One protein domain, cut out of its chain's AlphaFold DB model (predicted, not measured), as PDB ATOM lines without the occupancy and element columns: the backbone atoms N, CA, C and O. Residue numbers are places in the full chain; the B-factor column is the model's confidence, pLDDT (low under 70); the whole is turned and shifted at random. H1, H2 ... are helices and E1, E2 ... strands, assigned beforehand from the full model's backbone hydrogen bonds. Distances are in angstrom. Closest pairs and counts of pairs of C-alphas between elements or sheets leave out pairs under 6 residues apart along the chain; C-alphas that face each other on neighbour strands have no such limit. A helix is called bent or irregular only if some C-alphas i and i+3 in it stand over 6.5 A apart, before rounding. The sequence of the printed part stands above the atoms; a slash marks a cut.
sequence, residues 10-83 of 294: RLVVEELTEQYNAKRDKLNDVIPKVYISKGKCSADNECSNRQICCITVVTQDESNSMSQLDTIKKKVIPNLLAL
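Overview. This is residues 10 to 83 of the 294 residues of the protein "DNA-directed RNA polymerase subunit" of Hordeum vulgare subsp. vulgare (UniProt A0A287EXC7). A two-stranded hairpin, E1 and E2, has the helix H1 packed on it, mostly at E1, while a second helix, H2, runs near E2 at a steep angle to H1. The loop that joins the two strands is long, and its residues 44 to 50 stick out from the body. The printed part has 74 residues with two named helices and two named strands, in the order H1, E1, E2, H2; the sheet has the order E1 - E2 and is antiparallel, and the class is mixed, helices and strands. The whole is loose, with a radius of gyration of the C-alphas of 14.2 A, and spans 45 by 30 by 20 A.

Along the chain. Strand E1 is residues 34 to 40, 18.4 A from first to last C-alpha, and E2 is residues 53 to 59, 19.8 A long. H1, residues 10 to 26, measures 24.5 A and begins with C-alpha 10 at (-12.965, 8.983, 38.361). H2, residues 66 to 81, measures 21.7 A and ends with C-alpha 81 at (-7.231, 23.460, 30.411). H2 is only just irregular: C-alphas 74 and 77 are 6.8 A apart, and its line is a rough one.

Arrangement. E1 and E2 form a hairpin of antiparallel neighbours, with 151 degrees between their N-to-C directions. N 37 and O 56 are 2.9 A apart and N 54 and O 39 are 3.0 A apart, both within hydrogen-bond range. H1 has 7 pairs of C-alphas within 8 A of E1, the closest being those of Val 13 and Ser 37 at 6.2 A. H1 has 1 such pair with E2, the C-alphas of Val 13 and Ile 55 at 7.3 A. H2 and E2 are near each other, with 8 pairs of C-alphas within 10 A. H2 is apart from E1. H1 and H2 only just touch, with 3 pairs of C-alphas within 8 A, made by residues 16 to 20 of H1 and 79 to 80 of H2 alone; the closest are those of Tyr 20 and Leu 80 at 6.8 A. Their lines stand at a steep tilt of 68 degrees, only just short of about perpendicular, and they run opposite ways. In H1 every O i to N i+4 pair is within hydrogen-bond range; in H2 10 of 12 are.

Size, cuts and confidence. The two C-alphas farthest apart, those of Asn 28 and Ser 48, are 45.1 A apart. The printed part has no cut. The link from E1 to E2, 12 residues, is long, and the links from H1 to E1 and from E2 to H2 are short. Residues 44 to 50 and 62 to 67 stand free; without them the body spans 38 by 25 by 20 A. The mean pLDDT of the printed part is 75.8, with residues 39 to 53 and 61 to 67 under 70.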
ATOM      1  N   ARG A  10     -13.519  10.064  39.179       80.81
ATOM      2  CA  ARG A  10     -12.965   8.983  38.361       80.81
ATOM      3  C   ARG A  10     -13.266   9.167  36.870       80.81
ATOM      4  O   ARG A  10     -12.341   9.102  36.076       80.81
ATOM      5  N   LEU A  11     -14.519   9.470  36.521       81.69
ATOM      6  CA  LEU A  11     -14.924   9.729  35.135       81.69
ATOM      7  C   LEU A  11     -14.210  10.961  34.572       81.69
ATOM      8  O   LEU A  11     -13.839  10.972  33.410       81.69
ATOM      9  N   VAL A  12     -13.986  11.983  35.404       82.81
ATOM     10  CA  VAL A  12     -13.228  13.179  35.006       82.81
ATOM     11  C   VAL A  12     -11.779  12.831  34.665       82.81
ATOM     12  O   VAL A  12     -11.275  13.288  33.648       82.81
ATOM     13  N   VAL A  13     -11.112  12.023  35.495       86.69
ATOM     14  CA  VAL A  13      -9.725  11.590  35.253       86.69
ATOM     15  C   VAL A  13      -9.629  10.703  34.011       86.69
ATOM     16  O   VAL A  13      -8.721  10.900  33.205       86.69
ATOM     17  N   GLU A  14     -10.553   9.757  33.845       86.88
ATOM     18  CA  GLU A  14     -10.615   8.872  32.674       86.88
ATOM     19  C   GLU A  14     -10.807   9.691  31.384       86.88
ATOM     20  O   GLU A  14      -9.969   9.603  30.486       86.88
ATOM     21  N   GLU A  15     -11.803  10.582  31.342       86.38
ATOM     22  CA  GLU A  15     -12.082  11.439  30.178       86.38
ATOM     23  C   GLU A  15     -10.920  12.397  29.870       86.38
ATOM     24  O   GLU A  15     -10.510  12.532  28.721       86.38
ATOM     25  N   LEU A  16     -10.335  13.043  30.890       88.00
ATOM     26  CA  LEU A  16      -9.169  13.915  30.701       88.00
ATOM     27  C   LEU A  16      -7.985  13.158  30.101       88.00
ATOM     28  O   LEU A  16      -7.285  13.701  29.249       88.00
ATOM     29  N   THR A  17      -7.757  11.922  30.548       88.81
ATOM     30  CA  THR A  17      -6.660  11.085  30.052       88.81
ATOM     31  C   THR A  17      -6.894  10.707  28.594       88.81
ATOM     32  O   THR A  17      -5.993  10.864  27.770       88.81
ATOM     33  N   GLU A  18      -8.102  10.255  28.260       89.19
ATOM     34  CA  GLU A  18      -8.471   9.862  26.898       89.19
ATOM     35  C   GLU A  18      -8.376  11.046  25.926       89.19
ATOM     36  O   GLU A  18      -7.682  10.963  24.910       89.19
ATOM     37  N   GLN A  19      -8.972  12.188  26.278       87.56
ATOM     38  CA  GLN A  19      -8.956  13.399  25.454       87.56
ATOM     39  C   GLN A  19      -7.544  13.977  25.289       87.56
ATOM     40  O   GLN A  19      -7.185  14.437  24.201       87.56
ATOM     41  N   TYR A  20      -6.719  13.949  26.344       88.81
ATOM     42  CA  TYR A  20      -5.331  14.410  26.261       88.81
ATOM     43  C   TYR A  20      -4.515  13.540  25.305       88.81
ATOM     44  O   TYR A  20      -3.829  14.075  24.433       88.81
ATOM     45  N   ASN A  21      -4.622  12.214  25.434       87.94
ATOM     46  CA  ASN A  21      -3.904  11.274  24.574       87.94
ATOM     47  C   ASN A  21      -4.354  11.412  23.116       87.94
ATOM     48  O   ASN A  21      -3.517  11.611  22.243       87.94
ATOM     49  N   ALA A  22      -5.662  11.474  22.856       88.19
ATOM     50  CA  ALA A  22      -6.179  11.687  21.505       88.19
ATOM     51  C   ALA A  22      -5.690  13.010  20.881       88.19
ATOM     52  O   ALA A  22      -5.429  13.088  19.678       88.19
ATOM     53  N   LYS A  23      -5.562  14.078  21.680       86.94
ATOM     54  CA  LYS A  23      -5.024  15.366  21.214       86.94
ATOM     55  C   LYS A  23      -3.515  15.303  20.971       86.94
ATOM     56  O   LYS A  23      -3.042  15.896  20.004       86.94
ATOM     57  N   ARG A  24      -2.774  14.593  21.822       86.81
ATOM     58  CA  ARG A  24      -1.337  14.336  21.667       86.81
ATOM     59  C   ARG A  24      -1.046  13.573  20.379       86.81
ATOM     60  O   ARG A  24      -0.183  14.008  19.621       86.81
ATOM     61  N   ASP A  25      -1.822  12.532  20.101       87.38
ATOM     62  CA  ASP A  25      -1.681  11.717  18.893       87.38
ATOM     63  C   ASP A  25      -1.927  12.563  17.633       87.38
ATOM     64  O   ASP A  25      -1.144  12.526  16.687       87.38
ATOM     65  N   LYS A  26      -2.946  13.438  17.647       87.38
ATOM     66  CA  LYS A  26      -3.208  14.403  16.553       87.38
ATOM     67  C   LYS A  26      -2.091  15.428  16.349       87.38
ATOM     68  O   LYS A  26      -1.964  15.985  15.262       87.38
ATOM     69  N   LEU A  27      -1.332  15.726  17.398       83.12
ATOM     70  CA  LEU A  27      -0.214  16.666  17.382       83.12
ATOM     71  C   LEU A  27       1.129  15.967  17.121       83.12
ATOM     72  O   LEU A  27       2.158  16.608  17.312       83.12
ATOM     73  N   ASN A  28       1.143  14.696  16.693       81.94
ATOM     74  CA  ASN A  28       2.357  13.913  16.433       81.94
ATOM     75  C   ASN A  28       3.362  13.975  17.601       81.94
ATOM     76  O   ASN A  28       4.536  14.279  17.401       81.94
ATOM     77  N   ASP A  29       2.891  13.767  18.835       73.19
ATOM     78  CA  ASP A  29       3.724  13.729  20.048       73.19
ATOM     79  C   ASP A  29       4.480  15.033  20.391       73.19
ATOM     80  O   ASP A  29       5.372  15.040  21.236       73.19
ATOM     81  N   VAL A  30       4.079  16.179  19.824       80.12
ATOM     82  CA  VAL A  30       4.660  17.506  20.143       80.12
ATOM     83  C   VAL A  30       4.467  17.913  21.616       80.12
ATOM     84  O   VAL A  30       5.170  18.801  22.121       80.12
ATOM     85  N   ILE A  31       3.503  17.293  22.301       80.75
ATOM     86  CA  ILE A  31       3.255  17.453  23.737       80.75
ATOM     87  C   ILE A  31       3.655  16.180  24.502       80.75
ATOM     88  O   ILE A  31       3.389  15.069  24.034       80.75
ATOM     89  N   PRO A  32       4.288  16.323  25.682       84.62
ATOM     90  CA  PRO A  32       4.840  15.193  26.418       84.62
ATOM     91  C   PRO A  32       3.738  14.273  26.938       84.62
ATOM     92  O   PRO A  32       2.581  14.675  27.125       84.62
ATOM     93  N   LYS A  33       4.112  13.020  27.198       85.81
ATOM     94  CA  LYS A  33       3.216  12.040  27.804       85.81
ATOM     95  C   LYS A  33       3.027  12.367  29.283       85.81
ATOM     96  O   LYS A  33       3.989  12.652  29.999       85.81
ATOM     97  N   VAL A  34       1.778  12.327  29.737       87.06
ATOM     98  CA  VAL A  34       1.417  12.647  31.119       87.06
ATOM     99  C   VAL A  34       0.618  11.518  31.747       87.06
ATOM    100  O   VAL A  34      -0.117  10.800  31.073       87.06
ATOM    101  N   TYR A  35       0.756  11.384  33.058       87.50
ATOM    102  CA  TYR A  35      -0.059  10.530  33.899       87.50
ATOM    103  C   TYR A  35      -1.006  11.402  34.722       87.50
ATOM    104  O   TYR A  35      -0.554  12.241  35.503       87.50
ATOM    105  N   ILE A  36      -2.314  11.220  34.533       87.62
ATOM    106  CA  ILE A  36      -3.365  11.971  35.227       87.62
ATOM    107  C   ILE A  36      -3.994  11.053  36.274       87.62
ATOM    108  O   ILE A  36      -4.413   9.939  35.973       87.62
ATOM    109  N   SER A  37      -4.068  11.510  37.520       86.25
ATOM    110  CA  SER A  37      -4.612  10.729  38.632       86.25
ATOM    111  C   SER A  37      -5.368  11.602  39.629       86.25
ATOM    112  O   SER A  37      -5.293  12.830  39.590       86.25
ATOM    113  N   LYS A  38      -6.123  10.972  40.535       83.31
ATOM    114  CA  LYS A  38      -6.739  11.672  41.668       83.31
ATOM    115  C   LYS A  38      -5.745  11.747  42.831       83.31
ATOM    116  O   LYS A  38      -5.245  10.719  43.281       83.31
ATOM    117  N   GLY A  39      -5.515  12.948  43.340       69.00
ATOM    118  CA  GLY A  39      -4.709  13.212  44.528       69.00
ATOM    119  C   GLY A  39      -5.553  13.793  45.661       69.00
ATOM    120  O   GLY A  39      -6.615  14.379  45.436       69.00
ATOM    121  N   LYS A  40      -5.074  13.645  46.898       64.81
ATOM    122  CA  LYS A  40      -5.552  14.440  48.037       64.81
ATOM    123  C   LYS A  40      -4.614  15.635  48.171       64.81
ATOM    124  O   LYS A  40      -3.419  15.425  48.344       64.81
ATOM    125  N   CYS A  41      -5.134  16.855  48.079       60.59
ATOM    126  CA  CYS A  41      -4.342  18.031  48.423       60.59
ATOM    127  C   CYS A  41      -4.441  18.283  49.927       60.59
ATOM    128  O   CYS A  41      -5.544  18.443  50.449       60.59
ATOM    129  N   SER A  42      -3.305  18.370  50.615       56.81
ATOM    130  CA  SER A  42      -3.199  19.168  51.833       56.81
ATOM    131  C   SER A  42      -2.908  20.596  51.384       56.81
ATOM    132  O   SER A  42      -1.769  20.936  51.072       56.81
ATOM    133  N   ALA A  43      -3.945  21.417  51.231       49.59
ATOM    134  CA  ALA A  43      -3.707  22.852  51.178       49.59
ATOM    135  C   ALA A  43      -3.259  23.253  52.587       49.59
ATOM    136  O   ALA A  43      -4.056  23.159  53.521       49.59
ATOM    137  N   ASP A  44      -1.980  23.588  52.754       51.22
ATOM    138  CA  ASP A  44      -1.488  24.097  54.028       51.22
ATOM    139  C   ASP A  44      -2.205  25.408  54.375       51.22
ATOM    140  O   ASP A  44      -2.319  26.319  53.553       51.22
ATOM    141  N   ASN A  45      -2.634  25.450  55.637       50.84
ATOM    142  CA  ASN A  45      -3.234  26.533  56.414       50.84
ATOM    143  C   ASN A  45      -4.732  26.854  56.206       50.84
ATOM    144  O   ASN A  45      -5.174  27.436  55.222       50.84
ATOM    145  N   GLU A  46      -5.486  26.507  57.261       49.47
ATOM    146  CA  GLU A  46      -6.788  27.049  57.681       49.47
ATOM    147  C   GLU A  46      -8.004  26.883  56.755       49.47
ATOM    148  O   GLU A  46      -8.760  27.820  56.504       49.47
ATOM    149  N   CYS A  47      -8.327  25.649  56.355       39.53
ATOM    150  CA  CYS A  47      -9.720  25.351  56.015       39.53
ATOM    151  C   CYS A  47     -10.166  23.995  56.565       39.53
ATOM    152  O   CYS A  47      -9.810  22.926  56.069       39.53
ATOM    153  N   SER A  48     -10.953  24.051  57.633       47.16
ATOM    154  CA  SER A  48     -11.502  22.911  58.353       47.16
ATOM    155  C   SER A  48     -12.296  21.963  57.431       47.16
ATOM    156  O   SER A  48     -13.197  22.374  56.702       47.16
ATOM    157  N   ASN A  49     -11.994  20.663  57.519       49.03
ATOM    158  CA  ASN A  49     -12.842  19.513  57.156       49.03
ATOM    159  C   ASN A  49     -13.387  19.348  55.722       49.03
ATOM    160  O   ASN A  49     -14.147  18.406  55.483       49.03
ATOM    161  N   ARG A  50     -12.993  20.150  54.728       52.31
ATOM    162  CA  ARG A  50     -13.342  19.861  53.323       52.31
ATOM    163  C   ARG A  50     -12.191  19.139  52.637       52.31
ATOM    164  O   ARG A  50     -11.184  19.741  52.300       52.31
ATOM    165  N   GLN A  51     -12.343  17.832  52.426       55.84
ATOM    166  CA  GLN A  51     -11.389  17.018  51.673       55.84
ATOM    167  C   GLN A  51     -11.389  17.470  50.201       55.84
ATOM    168  O   GLN A  51     -12.215  17.028  49.403       55.84
ATOM    169  N   ILE A  52     -10.497  18.401  49.847       59.03
ATOM    170  CA  ILE A  52     -10.357  18.902  48.477       59.03
ATOM    171  C   ILE A  52      -9.744  17.782  47.629       59.03
ATOM    172  O   ILE A  52      -8.595  17.378  47.815       59.03
ATOM    173  N   CYS A  53     -10.541  17.241  46.710       63.88
ATOM    174  CA  CYS A  53     -10.064  16.298  45.708       63.88
ATOM    175  C   CYS A  53      -9.341  17.060  44.596       63.88
ATOM    176  O   CYS A  53      -9.929  17.942  43.975       63.88
ATOM    177  N   CYS A  54      -8.093  16.686  44.324       75.38
ATOM    178  CA  CYS A  54      -7.270  17.295  43.288       75.38
ATOM    179  C   CYS A  54      -7.013  16.325  42.138       75.38
ATOM    180  O   CYS A  54      -7.039  15.105  42.314       75.38
ATOM    181  N   ILE A  55      -6.743  16.879  40.961       81.44
ATOM    182  CA  ILE A  55      -6.246  16.125  39.811       81.44
ATOM    183  C   ILE A  55      -4.740  16.360  39.751       81.44
ATOM    184  O   ILE A  55      -4.291  17.496  39.613       81.44
ATOM    185  N   THR A  56      -3.967  15.290  39.894       83.75
ATOM    186  CA  THR A  56      -2.507  15.315  39.840       83.75
ATOM    187  C   THR A  56      -2.062  14.883  38.454       83.75
ATOM    188  O   THR A  56      -2.453  13.814  37.984       83.75
ATOM    189  N   VAL A  57      -1.239  15.710  37.812       83.50
ATOM    190  CA  VAL A  57      -0.666  15.443  36.492       83.50
ATOM    191  C   VAL A  57       0.844  15.342  36.631       83.50
ATOM    192  O   VAL A  57       1.474  16.260  37.149       83.50
ATOM    193  N   VAL A  58       1.416  14.235  36.167       83.69
ATOM    194  CA  VAL A  58       2.858  13.965  36.219       83.69
ATOM    195  C   VAL A  58       3.369  13.734  34.803       83.69
ATOM    196  O   VAL A  58       2.819  12.908  34.078       83.69
ATOM    197  N   THR A  59       4.400  14.461  34.381       79.56
ATOM    198  CA  THR A  59       5.085  14.215  33.103       79.56
ATOM    199  C   THR A  59       5.977  12.983  33.210       79.56
ATOM    200  O   THR A  59       6.657  12.820  34.216       79.56
ATOM    201  N   GLN A  60       5.996  12.126  32.185       73.25
ATOM    202  CA  GLN A  60       6.780  10.877  32.193       73.25
ATOM    203  C   GLN A  60       8.256  11.047  31.777       73.25
ATOM    204  O   GLN A  60       8.958  10.050  31.652       73.25
ATOM    205  N   ASP A  61       8.738  12.274  31.557       67.06
ATOM    206  CA  ASP A  61      10.133  12.514  31.171       67.06
ATOM    207  C   ASP A  61      11.048  12.645  32.405       67.06
ATOM    208  O   ASP A  61      10.894  13.561  33.211       67.06
ATOM    209  N   GLU A  62      12.039  11.755  32.512       55.31
ATOM    210  CA  GLU A  62      12.938  11.551  33.669       55.31
ATOM    211  C   GLU A  62      14.013  12.649  33.881       55.31
ATOM    212  O   GLU A  62      14.725  12.639  34.886       55.31
ATOM    213  N   SER A  63      14.187  13.604  32.959       58.66
ATOM    214  CA  SER A  63      15.304  14.565  33.007       58.66
ATOM    215  C   SER A  63      14.928  15.928  33.608       58.66
ATOM    216  O   SER A  63      14.513  16.841  32.897       58.66
ATOM    217  N   ASN A  64      15.170  16.100  34.915       57.94
ATOM    218  CA  ASN A  64      15.006  17.359  35.668       57.94
ATOM    219  C   ASN A  64      15.751  18.548  35.025       57.94
ATOM    220  O   ASN A  64      16.889  18.862  35.372       57.94
ATOM    221  N   SER A  65      15.103  19.239  34.091       62.03
ATOM    222  CA  SER A  65      15.665  20.376  33.361       62.03
ATOM    223  C   SER A  65      14.666  21.531  33.314       62.03
ATOM    224  O   SER A  65      13.458  21.331  33.199       62.03
ATOM    225  N   MET A  66      15.153  22.777  33.383       62.19
ATOM    226  CA  MET A  66      14.291  23.973  33.325       62.19
ATOM    227  C   MET A  66      13.435  24.044  32.047       62.19
ATOM    228  O   MET A  66      12.348  24.622  32.065       62.19
ATOM    229  N   SER A  67      13.884  23.428  30.949       67.88
ATOM    230  CA  SER A  67      13.144  23.336  29.685       67.88
ATOM    231  C   SER A  67      11.858  22.504  29.796       67.88
ATOM    232  O   SER A  67      10.890  22.783  29.080       67.88
ATOM    233  N   GLN A  68      11.789  21.530  30.713       70.75
ATOM    234  CA  GLN A  68      10.561  20.775  30.981       70.75
ATOM    235  C   GLN A  68       9.507  21.639  31.663       70.75
ATOM    236  O   GLN A  68       8.341  21.597  31.280       70.75
ATOM    237  N   LEU A  69       9.905  22.467  32.629       76.50
ATOM    238  CA  LEU A  69       8.974  23.340  33.345       76.50
ATOM    239  C   LEU A  69       8.345  24.365  32.393       76.50
ATOM    240  O   LEU A  69       7.138  24.616  32.429       76.50
ATOM    241  N   ASP A  70       9.154  24.877  31.469       81.25
ATOM    242  CA  ASP A  70       8.707  25.746  30.386       81.25
ATOM    243  C   ASP A  70       7.764  25.020  29.415       81.25
ATOM    244  O   ASP A  70       6.742  25.573  29.006       81.25
ATOM    245  N   THR A  71       8.046  23.754  29.098       81.56
ATOM    246  CA  THR A  71       7.174  22.898  28.276       81.56
ATOM    247  C   THR A  71       5.841  22.622  28.971       81.56
ATOM    248  O   THR A  71       4.782  22.727  28.348       81.56
ATOM    249  N   ILE A  72       5.857  22.342  30.273       82.38
ATOM    250  CA  ILE A  72       4.652  22.131  31.075       82.38
ATOM    251  C   ILE A  72       3.805  23.405  31.081       82.38
ATOM    252  O   ILE A  72       2.621  23.364  30.743       82.38
ATOM    253  N   LYS A  73       4.420  24.552  31.385       83.50
ATOM    254  CA  LYS A  73       3.734  25.844  31.478       83.50
ATOM    255  C   LYS A  73       3.180  26.322  30.136       83.50
ATOM    256  O   LYS A  73       2.062  26.826  30.091       83.50
ATOM    257  N   LYS A  74       3.947  26.183  29.050       85.56
ATOM    258  CA  LYS A  74       3.592  26.728  27.728       85.56
ATOM    259  C   LYS A  74       2.775  25.765  26.871       85.56
ATOM    260  O   LYS A  74       2.047  26.227  25.998       85.56
ATOM    261  N   LYS A  75       2.889  24.451  27.085       84.00
ATOM    262  CA  LYS A  75       2.219  23.442  26.249       84.00
ATOM    263  C   LYS A  75       1.260  22.556  27.035       84.00
ATOM    264  O   LYS A  75       0.104  22.461  26.638       84.00
ATOM    265  N   VAL A  76       1.692  21.920  28.123       84.75
ATOM    266  CA  VAL A  76       0.864  20.912  28.819       84.75
ATOM    267  C   VAL A  76      -0.343  21.551  29.507       84.75
ATOM    268  O   VAL A  76      -1.474  21.151  29.235       84.75
ATOM    269  N   ILE A  77      -0.124  22.578  30.334       84.62
ATOM    270  CA  ILE A  77      -1.195  23.255  31.084       84.62
ATOM    271  C   ILE A  77      -2.246  23.859  30.139       84.62
ATOM    272  O   ILE A  77      -3.423  23.535  30.307       84.62
ATOM    273  N   PRO A  78      -1.888  24.659  29.112       86.62
ATOM    274  CA  PRO A  78      -2.885  25.208  28.195       86.62
ATOM    275  C   PRO A  78      -3.670  24.125  27.454       86.62
ATOM    276  O   PRO A  78      -4.871  24.273  27.245       86.62
ATOM    277  N   ASN A  79      -3.019  23.016  27.080       85.31
ATOM    278  CA  ASN A  79      -3.710  21.925  26.403       85.31
ATOM    279  C   ASN A  79      -4.697  21.208  27.315       85.31
ATOM    280  O   ASN A  79      -5.807  20.968  26.855       85.31
ATOM    281  N   LEU A  80      -4.323  20.919  28.566       85.81
ATOM    282  CA  LEU A  80      -5.206  20.306  29.563       85.81
ATOM    283  C   LEU A  80      -6.399  21.200  29.901       85.81
ATOM    284  O   LEU A  80      -7.527  20.718  29.931       85.81
ATOM    285  N   LEU A  81      -6.166  22.498  30.112       83.81
ATOM    286  CA  LEU A  81      -7.231  23.460  30.411       83.81
ATOM    287  C   LEU A  81      -8.196  23.661  29.236       83.81
ATOM    288  O   LEU A  81      -9.343  24.042  29.448       83.81
ATOM    289  N   ALA A  82      -7.750  23.386  28.009       82.06
ATOM    290  CA  ALA A  82      -8.583  23.434  26.813       82.06
ATOM    291  C   ALA A  82      -9.363  22.130  26.544       82.06
ATOM    292  O   ALA A  82     -10.110  22.076  25.566       82.06
ATOM    293  N   LEU A  83      -9.183  21.063  27.338       83.81
ATOM    294  CA  LEU A  83      -9.918  19.809  27.145       83.81
ATOM    295  C   LEU A  83     -11.341  19.910  27.695       83.81
ATOM    296  O   LEU A  83     -11.571  20.338  28.827       83.81
TER     297      LEU A  83